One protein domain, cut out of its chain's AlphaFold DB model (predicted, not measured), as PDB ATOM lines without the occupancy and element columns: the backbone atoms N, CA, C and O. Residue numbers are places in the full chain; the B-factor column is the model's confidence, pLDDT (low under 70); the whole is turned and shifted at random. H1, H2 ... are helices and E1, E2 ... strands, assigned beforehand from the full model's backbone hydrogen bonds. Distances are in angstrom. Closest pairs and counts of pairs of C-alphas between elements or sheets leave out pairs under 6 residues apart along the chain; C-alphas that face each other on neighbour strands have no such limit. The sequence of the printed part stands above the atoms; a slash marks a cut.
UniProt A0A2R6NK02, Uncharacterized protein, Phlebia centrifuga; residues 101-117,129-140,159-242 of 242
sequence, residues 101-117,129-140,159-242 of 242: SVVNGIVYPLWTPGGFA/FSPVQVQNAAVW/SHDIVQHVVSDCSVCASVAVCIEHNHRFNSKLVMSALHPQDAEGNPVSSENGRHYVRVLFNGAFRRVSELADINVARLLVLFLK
ATOM      1  N   SER A 101     118.515 127.161 152.863       88.06
ATOM      2  CA  SER A 101     118.700 127.923 151.618       88.06
ATOM      3  C   SER A 101     118.179 127.220 150.367       88.06
ATOM      4  O   SER A 101     117.966 127.895 149.362       88.06
ATOM      5  N   VAL A 102     117.969 125.903 150.408       86.31
ATOM      6  CA  VAL A 102     117.577 125.113 149.236       86.31
ATOM      7  C   VAL A 102     116.075 124.864 149.239       86.31
ATOM      8  O   VAL A 102     115.542 124.275 150.176       86.31
ATOM      9  N   VAL A 103     115.393 125.276 148.172       82.69
ATOM     10  CA  VAL A 103     113.964 125.011 147.952       82.69
ATOM     11  C   VAL A 103     113.800 124.466 146.540       82.69
ATOM     12  O   VAL A 103     114.247 125.093 145.585       82.69
ATOM     13  N   ASN A 104     113.195 123.283 146.397       79.06
ATOM     14  CA  ASN A 104     113.000 122.611 145.103       79.06
ATOM     15  C   ASN A 104     114.295 122.465 144.271       79.06
ATOM     16  O   ASN A 104     114.276 122.581 143.052       79.06
ATOM     17  N   GLY A 105     115.435 122.246 144.937       78.38
ATOM     18  CA  GLY A 105     116.747 122.140 144.285       78.38
ATOM     19  C   GLY A 105     117.391 123.477 143.898       78.38
ATOM     20  O   GLY A 105     118.530 123.484 143.443       78.38
ATOM     21  N   ILE A 106     116.713 124.606 144.126       78.38
ATOM     22  CA  ILE A 106     117.233 125.951 143.863       78.38
ATOM     23  C   ILE A 106     117.839 126.516 145.148       78.38
ATOM     24  O   ILE A 106     117.210 126.505 146.208       78.38
ATOM     25  N   VAL A 107     119.074 127.016 145.053       83.81
ATOM     26  CA  VAL A 107     119.799 127.625 146.176       83.81
ATOM     27  C   VAL A 107     119.514 129.121 146.227       83.81
ATOM     28  O   VAL A 107     119.846 129.860 145.302       83.81
ATOM     29  N   TYR A 108     118.993 129.586 147.357       86.50
ATOM     30  CA  TYR A 108     118.719 130.993 147.605       86.50
ATOM     31  C   TYR A 108     119.629 131.556 148.706       86.50
ATOM     32  O   TYR A 108     119.382 131.356 149.908       86.50
ATOM     33  N   PRO A 109     120.704 132.267 148.323       86.69
ATOM     34  CA  PRO A 109     121.692 132.755 149.269       86.69
ATOM     35  C   PRO A 109     121.134 133.880 150.147       86.69
ATOM     36  O   PRO A 109     120.190 134.587 149.781       86.69
ATOM     37  N   LEU A 110     121.766 134.068 151.307       89.25
ATOM     38  CA  LEU A 110     121.507 135.211 152.179       89.25
ATOM     39  C   LEU A 110     121.752 136.531 151.436       89.25
ATOM     40  O   LEU A 110     122.613 136.629 150.560       89.25
ATOM     41  N   TRP A 111     120.977 137.548 151.797       88.19
ATOM     42  CA  TRP A 111     121.124 138.888 151.252       88.19
ATOM     43  C   TRP A 111     122.421 139.539 151.744       88.19
ATOM     44  O   TRP A 111     122.597 139.741 152.946       88.19
ATOM     45  N   THR A 112     123.286 139.933 150.809       82.88
ATOM     46  CA  THR A 112     124.530 140.657 151.103       82.88
ATOM     47  C   THR A 112     124.498 142.024 150.416       82.88
ATOM     48  O   THR A 112     124.496 142.070 149.182       82.88
ATOM     49  N   PRO A 113     124.494 143.142 151.170       74.12
ATOM     50  CA  PRO A 113     124.574 144.483 150.594       74.12
ATOM     51  C   PRO A 113     125.824 144.625 149.713       74.12
ATOM     52  O   PRO A 113     126.913 144.233 150.123       74.12
ATOM     53  N   GLY A 114     125.675 145.147 148.492       66.38
ATOM     54  CA  GLY A 114     126.793 145.346 147.556       66.38
ATOM     55  C   GLY A 114     127.325 144.075 146.873       66.38
ATOM     56  O   GLY A 114     128.179 144.169 145.996       66.38
ATOM     57  N   GLY A 115     126.798 142.886 147.191       56.44
ATOM     58  CA  GLY A 115     127.195 141.597 146.600       56.44
ATOM     59  C   GLY A 115     126.646 141.331 145.191       56.44
ATOM     60  O   GLY A 115     126.364 140.178 144.855       56.44
ATOM     61  N   PHE A 116     126.430 142.381 144.394       58.28
ATOM     62  CA  PHE A 116     125.872 142.307 143.037       58.28
ATOM     63  C   PHE A 116     126.945 142.164 141.949       58.28
ATOM     64  O   PHE A 116     126.613 141.898 140.794       58.28
ATOM     65  N   ALA A 117     128.227 142.285 142.316       49.50
ATOM     66  CA  ALA A 117     129.345 141.894 141.466       49.50
ATOM     67  C   ALA A 117     129.323 140.365 141.297       49.50
ATOM     68  O   ALA A 117     129.668 139.608 142.203       49.50
ATOM     69  N   PHE A 129     108.333 126.074 132.248       71.81
ATOM     70  CA  PHE A 129     106.934 126.466 132.166       71.81
ATOM     71  C   PHE A 129     106.034 125.445 132.870       71.81
ATOM     72  O   PHE A 129     106.253 124.234 132.795       71.81
ATOM     73  N   SER A 130     104.977 125.935 133.515       69.62
ATOM     74  CA  SER A 130     103.888 125.090 134.010       69.62
ATOM     75  C   SER A 130     103.164 124.381 132.851       69.62
ATOM     76  O   SER A 130     103.178 124.880 131.722       69.62
ATOM     77  N   PRO A 131     102.457 123.260 133.097       79.06
ATOM     78  CA  PRO A 131     101.721 122.548 132.046       79.06
ATOM     79  C   PRO A 131     100.748 123.439 131.262       79.06
ATOM     80  O   PRO A 131     100.620 123.304 130.048       79.06
ATOM     81  N   VAL A 132     100.103 124.394 131.942       73.56
ATOM     82  CA  VAL A 132      99.160 125.330 131.317       73.56
ATOM     83  C   VAL A 132      99.889 126.350 130.435       73.56
ATOM     84  O   VAL A 132      99.426 126.656 129.340       73.56
ATOM     85  N   GLN A 133     101.055 126.849 130.856       74.31
ATOM     86  CA  GLN A 133     101.888 127.727 130.023       74.31
ATOM     87  C   GLN A 133     102.403 126.998 128.776       74.31
ATOM     88  O   GLN A 133     102.386 127.567 127.687       74.31
ATOM     89  N   VAL A 134     102.785 125.724 128.910       78.75
ATOM     90  CA  VAL A 134     103.173 124.881 127.768       78.75
ATOM     91  C   VAL A 134     102.000 124.690 126.803       78.75
ATOM     92  O   VAL A 134     102.176 124.861 125.599       78.75
ATOM     93  N   GLN A 135     100.795 124.404 127.310       79.62
ATOM     94  CA  GLN A 135      99.586 124.263 126.486       79.62
ATOM     95  C   GLN A 135      99.266 125.537 125.691       79.62
ATOM     96  O   GLN A 135      98.784 125.454 124.565       79.62
ATOM     97  N   ASN A 136      99.559 126.705 126.264       78.31
ATOM     98  CA  ASN A 136      99.358 128.006 125.626       78.31
ATOM     99  C   ASN A 136     100.580 128.493 124.825       78.31
ATOM    100  O   ASN A 136     100.624 129.661 124.449       78.31
ATOM    101  N   ALA A 137     101.562 127.622 124.564       78.81
ATOM    102  CA  ALA A 137     102.775 127.943 123.809       78.81
ATOM    103  C   ALA A 137     103.520 129.186 124.340       78.81
ATOM    104  O   ALA A 137     103.983 130.023 123.564       78.81
ATOM    105  N   ALA A 138     103.624 129.314 125.667       76.44
ATOM    106  CA  ALA A 138     104.342 130.412 126.304       76.44
ATOM    107  C   ALA A 138     105.817 130.452 125.866       76.44
ATOM    108  O   ALA A 138     106.474 129.418 125.721       76.44
ATOM    109  N   VAL A 139     106.345 131.664 125.683       75.06
ATOM    110  CA  VAL A 139     107.737 131.910 125.287       75.06
ATOM    111  C   VAL A 139     108.344 132.953 126.215       75.06
ATOM    112  O   VAL A 139     107.717 133.966 126.518       75.06
ATOM    113  N   TRP A 140     109.585 132.722 126.644       74.00
ATOM    114  CA  TRP A 140     110.354 133.716 127.385       74.00
ATOM    115  C   TRP A 140     110.751 134.844 126.443       74.00
ATOM    116  O   TRP A 140     111.443 134.614 125.450       74.00
ATOM    117  N   SER A 159      97.079 149.948 142.642       83.06
ATOM    118  CA  SER A 159      96.782 148.585 143.099       83.06
ATOM    119  C   SER A 159      95.971 147.768 142.081       83.06
ATOM    120  O   SER A 159      96.174 146.562 141.971       83.06
ATOM    121  N   HIS A 160      95.103 148.415 141.299       81.00
ATOM    122  CA  HIS A 160      94.299 147.771 140.254       81.00
ATOM    123  C   HIS A 160      95.056 147.509 138.943       81.00
ATOM    124  O   HIS A 160      94.522 146.821 138.076       81.00
ATOM    125  N   ASP A 161      96.286 148.013 138.797       80.56
ATOM    126  CA  ASP A 161      97.144 147.682 137.652       80.56
ATOM    127  C   ASP A 161      97.706 146.251 137.749       80.56
ATOM    128  O   ASP A 161      98.257 145.726 136.779       80.56
ATOM    129  N   ILE A 162      97.562 145.604 138.913       76.94
ATOM    130  CA  ILE A 162      97.984 144.224 139.158       76.94
ATOM    131  C   ILE A 162      96.810 143.296 138.869       76.94
ATOM    132  O   ILE A 162      95.876 143.182 139.662       76.94
ATOM    133  N   VAL A 163      96.852 142.622 137.723       71.75
ATOM    134  CA  VAL A 163      95.748 141.785 137.234       71.75
ATOM    135  C   VAL A 163      96.202 140.350 137.156       71.75
ATOM    136  O   VAL A 163      97.153 140.097 136.455       71.75
ATOM    137  N   GLN A 164      95.527 139.395 137.789       68.25
ATOM    138  CA  GLN A 164      95.920 137.987 137.712       68.25
ATOM    139  C   GLN A 164      95.638 137.346 136.336       68.25
ATOM    140  O   GLN A 164      94.587 137.580 135.738       68.25
ATOM    141  N   HIS A 165      96.552 136.505 135.841       66.94
ATOM    142  CA  HIS A 165      96.403 135.738 134.595       66.94
ATOM    143  C   HIS A 165      96.440 134.222 134.842       66.94
ATOM    144  O   HIS A 165      96.203 133.765 135.955       66.94
ATOM    145  N   VAL A 166      96.666 133.439 133.781       58.00
ATOM    146  CA  VAL A 166      96.509 131.974 133.682       58.00
ATOM    147  C   VAL A 166      97.255 131.172 134.771       58.00
ATOM    148  O   VAL A 166      96.941 130.004 134.993       58.00
ATOM    149  N   VAL A 167      98.196 131.788 135.495       57.19
ATOM    150  CA  VAL A 167      98.887 131.195 136.650       57.19
ATOM    151  C   VAL A 167      98.298 131.735 137.962       57.19
ATOM    152  O   VAL A 167      98.216 132.939 138.212       57.19
ATOM    153  N   SER A 168      97.834 130.818 138.809       54.75
ATOM    154  CA  SER A 168      96.927 131.099 139.918       54.75
ATOM    155  C   SER A 168      97.619 131.467 141.248       54.75
ATOM    156  O   SER A 168      97.417 130.772 142.237       54.75
ATOM    157  N   ASP A 169      98.363 132.578 141.316       70.88
ATOM    158  CA  ASP A 169      98.967 133.082 142.570       70.88
ATOM    159  C   ASP A 169      98.263 134.341 143.126       70.88
ATOM    160  O   ASP A 169      98.829 135.437 143.203       70.88
ATOM    161  N   CYS A 170      96.991 134.202 143.527       78.81
ATOM    162  CA  CYS A 170      96.159 135.342 143.951       78.81
ATOM    163  C   CYS A 170      96.679 136.014 145.230       78.81
ATOM    164  O   CYS A 170      96.592 137.232 145.371       78.81
ATOM    165  N   SER A 171      97.257 135.234 146.145       84.88
ATOM    166  CA  SER A 171      97.850 135.731 147.388       84.88
ATOM    167  C   SER A 171      99.073 136.606 147.122       84.88
ATOM    168  O   SER A 171      99.238 137.637 147.775       84.88
ATOM    169  N   VAL A 172      99.893 136.245 146.129       80.50
ATOM    170  CA  VAL A 172     101.042 137.049 145.698       80.50
ATOM    171  C   VAL A 172     100.537 138.355 145.101       80.50
ATOM    172  O   VAL A 172     100.879 139.413 145.619       80.50
ATOM    173  N   CYS A 173      99.643 138.299 144.111       82.38
ATOM    174  CA  CYS A 173      99.070 139.495 143.481       82.38
ATOM    175  C   CYS A 173      98.454 140.452 144.519       82.38
ATOM    176  O   CYS A 173      98.764 141.643 144.535       82.38
ATOM    177  N   ALA A 174      97.646 139.917 145.441       86.25
ATOM    178  CA  ALA A 174      97.023 140.687 146.512       86.25
ATOM    179  C   ALA A 174      98.059 141.322 147.449       86.25
ATOM    180  O   ALA A 174      97.939 142.500 147.783       86.25
ATOM    181  N   SER A 175      99.094 140.575 147.853       87.44
ATOM    182  CA  SER A 175     100.148 141.095 148.735       87.44
ATOM    183  C   SER A 175     100.857 142.296 148.119       87.44
ATOM    184  O   SER A 175     101.099 143.293 148.802       87.44
ATOM    185  N   VAL A 176     101.121 142.248 146.813       84.19
ATOM    186  CA  VAL A 176     101.835 143.334 146.166       84.19
ATOM    187  C   VAL A 176     100.917 144.519 145.869       84.19
ATOM    188  O   VAL A 176     101.327 145.660 146.083       84.19
ATOM    189  N   ALA A 177      99.655 144.280 145.500       87.56
ATOM    190  CA  ALA A 177      98.647 145.337 145.393       87.56
ATOM    191  C   ALA A 177      98.477 146.100 146.722       87.56
ATOM    192  O   ALA A 177      98.437 147.331 146.729       87.56
ATOM    193  N   VAL A 178      98.466 145.389 147.859       90.62
ATOM    194  CA  VAL A 178      98.446 146.000 149.200       90.62
ATOM    195  C   VAL A 178      99.684 146.861 149.433       90.62
ATOM    196  O   VAL A 178      99.569 147.975 149.940       90.62
ATOM    197  N   CYS A 179     100.871 146.388 149.058       87.81
ATOM    198  CA  CYS A 179     102.086 147.175 149.223       87.81
ATOM    199  C   CYS A 179     102.134 148.424 148.328       87.81
ATOM    200  O   CYS A 179     102.653 149.449 148.772       87.81
ATOM    201  N   ILE A 180     101.598 148.364 147.103       85.50
ATOM    202  CA  ILE A 180     101.437 149.541 146.230       85.50
ATOM    203  C   ILE A 180     100.507 150.556 146.890       85.50
ATOM    204  O   ILE A 180     100.866 151.722 147.039       85.50
ATOM    205  N   GLU A 181      99.337 150.106 147.340       89.75
ATOM    206  CA  GLU A 181      98.349 150.964 147.991       89.75
ATOM    207  C   GLU A 181      98.909 151.584 149.281       89.75
ATOM    208  O   GLU A 181      98.690 152.761 149.568       89.75
ATOM    209  N   HIS A 182      99.686 150.817 150.047       91.50
ATOM    210  CA  HIS A 182     100.361 151.302 151.245       91.50
ATOM    211  C   HIS A 182     101.431 152.354 150.908       91.50
ATOM    212  O   HIS A 182     101.531 153.363 151.606       91.50
ATOM    213  N   ASN A 183     102.202 152.172 149.828       86.88
ATOM    214  CA  ASN A 183     103.103 153.213 149.329       86.88
ATOM    215  C   ASN A 183     102.328 154.486 148.975       86.88
ATOM    216  O   ASN A 183     102.675 155.557 149.455       86.88
ATOM    217  N   HIS A 184     101.232 154.365 148.228       85.81
ATOM    218  CA  HIS A 184     100.413 155.509 147.831       85.81
ATOM    219  C   HIS A 184      99.815 156.264 149.035       85.81
ATOM    220  O   HIS A 184      99.858 157.491 149.080       85.81
ATOM    221  N   ARG A 185      99.291 155.552 150.043       90.88
ATOM    222  CA  ARG A 185      98.652 156.164 151.226       90.88
ATOM    223  C   ARG A 185      99.631 156.738 152.244       90.88
ATOM    224  O   ARG A 185      99.307 157.724 152.898       90.88
ATOM    225  N   PHE A 186     100.786 156.097 152.420       92.25
ATOM    226  CA  PHE A 186     101.708 156.387 153.526       92.25
ATOM    227  C   PHE A 186     103.108 156.811 153.070       92.25
ATOM    228  O   PHE A 186     103.994 156.970 153.906       92.25
ATOM    229  N   ASN A 187     103.328 156.971 151.762       86.44
ATOM    230  CA  ASN A 187     104.625 157.287 151.158       86.44
ATOM    231  C   ASN A 187     105.743 156.303 151.577       86.44
ATOM    232  O   ASN A 187     106.884 156.682 151.844       86.44
ATOM    233  N   SER A 188     105.391 155.020 151.720       87.69
ATOM    234  CA  SER A 188     106.287 153.961 152.203       87.69
ATOM    235  C   SER A 188     106.975 153.203 151.067       87.69
ATOM    236  O   SER A 188     106.331 152.847 150.090       87.69
ATOM    237  N   LYS A 189     108.200 152.717 151.254       82.56
ATOM    238  CA  LYS A 189     108.915 151.965 150.204       82.56
ATOM    239  C   LYS A 189     108.837 150.439 150.347       82.56
ATOM    240  O   LYS A 189     109.811 149.765 150.045       82.56
ATOM    241  N   LEU A 190     107.726 149.859 150.811       82.38
ATOM    242  CA  LEU A 190     107.669 148.422 151.160       82.38
ATOM    243  C   LEU A 190     108.096 147.480 150.020       82.38
ATOM    244  O   LEU A 190     108.999 146.673 150.211       82.38
ATOM    245  N   VAL A 191     107.499 147.616 148.833       77.69
ATOM    246  CA  VAL A 191     107.915 146.838 147.649       77.69
ATOM    247  C   VAL A 191     109.163 147.424 147.012       77.69
ATOM    248  O   VAL A 191     110.086 146.690 146.690       77.69
ATOM    249  N   MET A 192     109.225 148.748 146.878       78.44
ATOM    250  CA  MET A 192     110.318 149.429 146.179       78.44
ATOM    251  C   MET A 192     111.680 149.149 146.830       78.44
ATOM    252  O   MET A 192     112.637 148.810 146.147       78.44
ATOM    253  N   SER A 193     111.747 149.151 148.161       82.94
ATOM    254  CA  SER A 193     112.968 148.843 148.918       82.94
ATOM    255  C   SER A 193     113.401 147.373 148.845       82.94
ATOM    256  O   SER A 193     114.528 147.053 149.228       82.94
ATOM    257  N   ALA A 194     112.533 146.473 148.372       84.44
ATOM    258  CA  ALA A 194     112.866 145.070 148.164       84.44
ATOM    259  C   ALA A 194     113.500 144.817 146.789       84.44
ATOM    260  O   ALA A 194     114.133 143.779 146.607       84.44
ATOM    261  N   LEU A 195     113.346 145.732 145.828       81.94
ATOM    262  CA  LEU A 195     113.785 145.534 144.449       81.94
ATOM    263  C   LEU A 195     115.096 146.266 144.180       81.94
ATOM    264  O   LEU A 195     115.230 147.434 144.525       81.94
ATOM    265  N   HIS A 196     116.057 145.578 143.568       81.88
ATOM    266  CA  HIS A 196     117.411 146.077 143.335       81.88
ATOM    267  C   HIS A 196     117.856 145.872 141.878       81.88
ATOM    268  O   HIS A 196     117.454 144.873 141.273       81.88
ATOM    269  N   PRO A 197     118.742 146.734 141.337       81.38
ATOM    270  CA  PRO A 197     119.478 147.814 142.021       81.38
ATOM    271  C   PRO A 197     118.613 149.031 142.394       81.38
ATOM    272  O   PRO A 197     117.486 149.155 141.929       81.38
ATOM    273  N   GLN A 198     119.130 149.890 143.281       79.81
ATOM    274  CA  GLN A 198     118.447 151.091 143.787       79.81
ATOM    275  C   GLN A 198     119.336 152.333 143.651       79.81
ATOM    276  O   GLN A 198     120.561 152.205 143.680       79.81
ATOM    277  N   ASP A 199     118.714 153.508 143.531       80.81
ATOM    278  CA  ASP A 199     119.362 154.819 143.650       80.81
ATOM    279  C   ASP A 199     119.715 155.161 145.115       80.81
ATOM    280  O   ASP A 199     119.497 154.368 146.040       80.81
ATOM    281  N   ALA A 200     120.296 156.346 145.336       83.44
ATOM    282  CA  ALA A 200     120.668 156.821 146.671       83.44
ATOM    283  C   ALA A 200     119.441 157.036 147.576       83.44
ATOM    284  O   ALA A 200     119.530 156.945 148.801       83.44
ATOM    285  N   GLU A 201     118.288 157.284 146.967       79.75
ATOM    286  CA  GLU A 201     117.003 157.490 147.609       79.75
ATOM    287  C   GLU A 201     116.302 156.158 147.937       79.75
ATOM    288  O   GLU A 201     115.285 156.160 148.637       79.75
ATOM    289  N   GLY A 202     116.826 155.012 147.492       76.06
ATOM    290  CA  GLY A 202     116.242 153.687 147.705       76.06
ATOM    291  C   GLY A 202     115.078 153.364 146.762       76.06
ATOM    292  O   GLY A 202     114.259 152.496 147.078       76.06
ATOM    293  N   ASN A 203     114.954 154.077 145.642       77.56
ATOM    294  CA  ASN A 203     114.044 153.721 144.562       77.56
ATOM    295  C   ASN A 203     114.741 152.756 143.604       77.56
ATOM    296  O   ASN A 203     115.935 152.900 143.340       77.56
ATOM    297  N   PRO A 204     114.016 151.781 143.051       77.19
ATOM    298  CA  PRO A 204     114.608 150.872 142.098       77.19
ATOM    299  C   PRO A 204     115.028 151.542 140.796       77.19
ATOM    300  O   PRO A 204     114.306 152.380 140.258       77.19
ATOM    301  N   VAL A 205     116.159 151.101 140.255       74.69
ATOM    302  CA  VAL A 205     116.706 151.578 138.983       74.69
ATOM    303  C   VAL A 205     116.975 150.417 138.038       74.69
ATOM    304  O   VAL A 205     117.139 149.269 138.455       74.69
ATOM    305  N   SER A 206     117.029 150.727 136.745       71.06
ATOM    306  CA  SER A 206     117.387 149.759 135.714       71.06
ATOM    307  C   SER A 206     118.808 149.244 135.918       71.06
ATOM    308  O   SER A 206     119.750 150.014 136.098       71.06
ATOM    309  N   SER A 207     118.967 147.928 135.847       72.31
ATOM    310  CA  SER A 207     120.273 147.283 135.903       72.31
ATOM    311  C   SER A 207     121.023 147.359 134.571       72.31
ATOM    312  O   SER A 207     120.471 147.012 133.528       72.31
ATOM    313  N   GLU A 208     122.309 147.726 134.604       69.50
ATOM    314  CA  GLU A 208     123.178 147.807 133.414       69.50
ATOM    315  C   GLU A 208     123.318 146.467 132.676       69.50
ATOM    316  O   GLU A 208     123.452 146.427 131.456       69.50
ATOM    317  N   ASN A 209     123.263 145.351 133.409       67.75
ATOM    318  CA  ASN A 209     123.351 143.999 132.850       67.75
ATOM    319  C   ASN A 209     121.978 143.318 132.707       67.75
ATOM    320  O   ASN A 209     121.919 142.106 132.491       67.75
ATOM    321  N   GLY A 210     120.885 144.073 132.882       68.00
ATOM    322  CA  GLY A 210     119.511 143.574 132.829       68.00
ATOM    323  C   GLY A 210     119.084 142.722 134.031       68.00
ATOM    324  O   GLY A 210     117.957 142.233 134.053       68.00
ATOM    325  N   ARG A 211     119.941 142.520 135.043       71.81
ATOM    326  CA  ARG A 211     119.631 141.657 136.196       71.81
ATOM    327  C   ARG A 211     119.061 142.443 137.356       71.81
ATOM    328  O   ARG A 211     119.717 143.354 137.863       71.81
ATOM    329  N   HIS A 212     117.914 141.994 137.836       75.62
ATOM    330  CA  HIS A 212     117.274 142.540 139.018       75.62
ATOM    331  C   HIS A 212     117.224 141.485 140.117       75.62
ATOM    332  O   HIS A 212     117.268 140.275 139.875       75.62
ATOM    333  N   TYR A 213     117.201 141.959 141.354       80.69
ATOM    334  CA  TYR A 213     117.176 141.101 142.526       80.69
ATOM    335  C   TYR A 213     116.058 141.538 143.446       80.69
ATOM    336  O   TYR A 213     115.926 142.723 143.753       80.69
ATOM    337  N   VAL A 214     115.313 140.560 143.945       83.88
ATOM    338  CA  VAL A 214     114.309 140.779 144.978       83.88
ATOM    339  C   VAL A 214     114.876 140.299 146.308       83.88
ATOM    340  O   VAL A 214     115.315 139.154 146.455       83.88
ATOM    341  N   ARG A 215     114.885 141.194 147.293       87.88
ATOM    342  CA  ARG A 215     115.216 140.905 148.683       87.88
ATOM    343  C   ARG A 215     113.957 140.429 149.398       87.88
ATOM    344  O   ARG A 215     113.127 141.235 149.812       87.88
ATOM    345  N   VAL A 216     113.841 139.121 149.592       87.75
ATOM    346  CA  VAL A 216     112.666 138.496 150.218       87.75
ATOM    347  C   VAL A 216     113.037 137.953 151.591       87.75
ATOM    348  O   VAL A 216     114.093 137.343 151.757       87.75
ATOM    349  N   LEU A 217     112.179 138.170 152.590       90.19
ATOM    350  CA  LEU A 217     112.293 137.503 153.885       90.19
ATOM    351  C   LEU A 217     111.682 136.105 153.777       90.19
ATOM    352  O   LEU A 217     110.466 135.977 153.672       90.19
ATOM    353  N   PHE A 218     112.506 135.061 153.826       88.19
ATOM    354  CA  PHE A 218     112.007 133.689 153.879       88.19
ATOM    355  C   PHE A 218     112.983 132.744 154.579       88.19
ATOM    356  O   PHE A 218     114.197 132.964 154.601       88.19
ATOM    357  N   ASN A 219     112.439 131.684 155.184       92.00
ATOM    358  CA  ASN A 219     113.192 130.750 156.025       92.00
ATOM    359  C   ASN A 219     114.059 131.475 157.072       92.00
ATOM    360  O   ASN A 219     115.240 131.181 157.238       92.00
ATOM    361  N   GLY A 220     113.471 132.480 157.733       90.38
ATOM    362  CA  GLY A 220     114.092 133.202 158.846       90.38
ATOM    363  C   GLY A 220     115.163 134.233 158.476       90.38
ATOM    364  O   GLY A 220     115.744 134.822 159.384       90.38
ATOM    365  N   ALA A 221     115.435 134.491 157.191       92.12
ATOM    366  CA  ALA A 221     116.416 135.499 156.787       92.12
ATOM    367  C   ALA A 221     116.049 136.216 155.484       92.12
ATOM    368  O   ALA A 221     115.301 135.706 154.652       92.12
ATOM    369  N   PHE A 222     116.606 137.417 155.298       92.31
ATOM    370  CA  PHE A 222     116.568 138.079 154.001       92.31
ATOM    371  C   PHE A 222     117.461 137.330 153.026       92.31
ATOM    372  O   PHE A 222     118.632 137.067 153.311       92.31
ATOM    373  N   ARG A 223     116.908 137.012 151.865       89.25
ATOM    374  CA  ARG A 223     117.566 136.236 150.826       89.25
ATOM    375  C   ARG A 223     117.413 136.912 149.486       89.25
ATOM    376  O   ARG A 223     116.485 137.686 149.251       89.25
ATOM    377  N   ARG A 224     118.374 136.616 148.624       86.50
ATOM    378  CA  ARG A 224     118.416 137.124 147.264       86.50
ATOM    379  C   ARG A 224     117.701 136.143 146.351       86.50
ATOM    380  O   ARG A 224     118.184 135.033 146.140       86.50
ATOM    381  N   VAL A 225     116.592 136.590 145.782       81.69
ATOM    382  CA  VAL A 225     115.953 135.939 144.642       81.69
ATOM    383  C   VAL A 225     116.449 136.671 143.401       81.69
ATOM    384  O   VAL A 225     116.188 137.861 143.235       81.69
ATOM    385  N   SER A 226     117.270 135.999 142.598       71.44
ATOM    386  CA  SER A 226     117.706 136.530 141.308       71.44
ATOM    387  C   SER A 226     116.596 136.325 140.298       71.44
ATOM    388  O   SER A 226     116.185 135.189 140.065       71.44
ATOM    389  N   GLU A 227     116.147 137.416 139.698       57.09
ATOM    390  CA  GLU A 227     115.318 137.329 138.515       57.09
ATOM    391  C   GLU A 227     116.232 137.145 137.304       57.09
ATOM    392  O   GLU A 227     117.299 137.763 137.186       57.09
ATOM    393  N   LEU A 228     115.838 136.223 136.433       47.06
ATOM    394  CA  LEU A 228     116.467 136.066 135.135       47.06
ATOM    395  C   LEU A 228     116.197 137.331 134.314       47.06
ATOM    396  O   LEU A 228     115.225 138.038 134.552       47.06
ATOM    397  N   ALA A 229     117.116 137.635 133.406       39.47
ATOM    398  CA  ALA A 229     117.254 138.928 132.752       39.47
ATOM    399  C   ALA A 229     115.935 139.626 132.336       39.47
ATOM    400  O   ALA A 229     115.062 139.025 131.716       39.47
ATOM    401  N   ASP A 230     115.925 140.941 132.578       48.59
ATOM    402  CA  ASP A 230     115.155 141.982 131.893       48.59
ATOM    403  C   ASP A 230     113.702 142.223 132.312       48.59
ATOM    404  O   ASP A 230     112.764 141.947 131.563       48.59
ATOM    405  N   ILE A 231     113.536 142.909 133.447       40.66
ATOM    406  CA  ILE A 231     112.288 143.576 133.826       40.66
ATOM    407  C   ILE A 231     112.600 144.955 134.410       40.66
ATOM    408  O   ILE A 231     113.354 145.079 135.367       40.66
ATOM    409  N   ASN A 232     112.024 146.011 133.832       34.28
ATOM    410  CA  ASN A 232     112.082 147.338 134.433       34.28
ATOM    411  C   ASN A 232     111.298 147.300 135.752       34.28
ATOM    412  O   ASN A 232     110.154 146.848 135.787       34.28
ATOM    413  N   VAL A 233     111.922 147.728 136.842       37.22
ATOM    414  CA  VAL A 233     111.526 147.370 138.209       37.22
ATOM    415  C   VAL A 233     110.149 147.907 138.619       37.22
ATOM    416  O   VAL A 233     109.463 147.310 139.447       37.22
ATOM    417  N   ALA A 234     109.677 148.963 137.955       32.84
ATOM    418  CA  ALA A 234     108.308 149.461 138.091       32.84
ATOM    419  C   ALA A 234     107.235 148.487 137.544       32.84
ATOM    420  O   ALA A 234     106.056 148.624 137.857       32.84
ATOM    421  N   ARG A 235     107.627 147.495 136.733       40.16
ATOM    422  CA  ARG A 235     106.752 146.516 136.061       40.16
ATOM    423  C   ARG A 235     107.015 145.060 136.460       40.16
ATOM    424  O   ARG A 235     106.333 144.181 135.940       40.16
ATOM    425  N   LEU A 236     107.885 144.808 137.443       37.12
ATOM    426  CA  LEU A 236     108.068 143.495 138.106       37.12
ATOM    427  C   LEU A 236     106.756 142.910 138.658       37.12
ATOM    428  O   LEU A 236     106.599 141.721 138.895       37.12
ATOM    429  N   LEU A 237     105.779 143.791 138.795       36.84
ATOM    430  CA  LEU A 237     104.426 143.538 139.227       36.84
ATOM    431  C   LEU A 237     103.425 143.213 138.117       36.84
ATOM    432  O   LEU A 237     102.422 142.550 138.355       36.84
ATOM    433  N   VAL A 238     103.707 143.677 136.905       33.97
ATOM    434  CA  VAL A 238     102.852 143.495 135.728       33.97
ATOM    435  C   VAL A 238     103.303 142.274 134.924       33.97
ATOM    436  O   VAL A 238     102.496 141.644 134.254       33.97
ATOM    437  N   LEU A 239     104.580 141.891 135.008       35.38
ATOM    438  CA  LEU A 239     105.169 140.840 134.171       35.38
ATOM    439  C   LEU A 239     104.980 139.407 134.679       35.38
ATOM    440  O   LEU A 239     105.239 138.472 133.931       35.38
ATOM    441  N   PHE A 240     104.419 139.213 135.873       32.75
ATOM    442  CA  PHE A 240     103.803 137.921 136.194       32.75
ATOM    443  C   PHE A 240     102.475 137.708 135.453       32.75
ATOM    444  O   PHE A 240     101.924 136.609 135.493       32.75
ATOM    445  N   LEU A 241     101.926 138.754 134.824       32.97
ATOM    446  CA  LEU A 241     100.529 138.782 134.427       32.97
ATOM    447  C   LEU A 241     100.260 139.644 133.178       32.97
ATOM    448  O   LEU A 241      99.307 140.420 133.150       32.97
ATOM    449  N   LYS A 242     101.063 139.474 132.125       31.69
ATOM    450  CA  LYS A 242     100.669 139.783 130.740       31.69
ATOM    451  C   LYS A 242     101.211 138.734 129.787       31.69
ATOM    452  O   LYS A 242     102.378 138.332 129.980       31.69
TER     453      LYS A 242
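This is residues 101 to 117, 129 to 140 and 159 to 242 of the 242 residues of an uncharacterized protein of Phlebia centrifuga (UniProt A0A2R6NK02). There is little regular structure: a two-stranded hairpin, E1 and E2, and a longer helix, H2, stand among long loops, and residues 101 to 117 run past the hairpin on the side away from H2. The small helix H1 lies off by itself. The 113 printed residues include H1, H2, E1, E2 in that order; the class is mixed, with only 34 residues in named elements. The whole is compact, radius of gyration of the C-alphas 15.0 A, spanning 43 by 36 by 31 A.

H1, residues 131 to 135, measures 6.2 A from C-alpha 131 at (101.721, 122.548, 132.046). H2, residues 170 to 186, measures 23.8 A. E1, residues 213 to 218, measures 14.5 A; E2, residues 221 to 226, measures 15.6 A to C-alpha 226 at (117.706, 136.530, 141.308).

E1 and E2 form an antiparallel hairpin; N 216 and O 223 are within hydrogen-bond range at 3.0 A. Residues 195 to 196 pair antiparallel with 213 to 214 of E1. H1 is apart from H2, E1 and E2; H2 is apart from E2. In H1 and H2 every O i to N i+4 pair is within hydrogen-bond range.

The printed part has two cuts: the C-alphas of residues 117 and 129 are 28.8 A apart across the first, and the C-alphas of residues 140 and 159 are 25.5 A apart across the second, which lies in the link from H1 to H2. H2 to E1 is a long link. Residues 227 to 242 are among those under pLDDT 70.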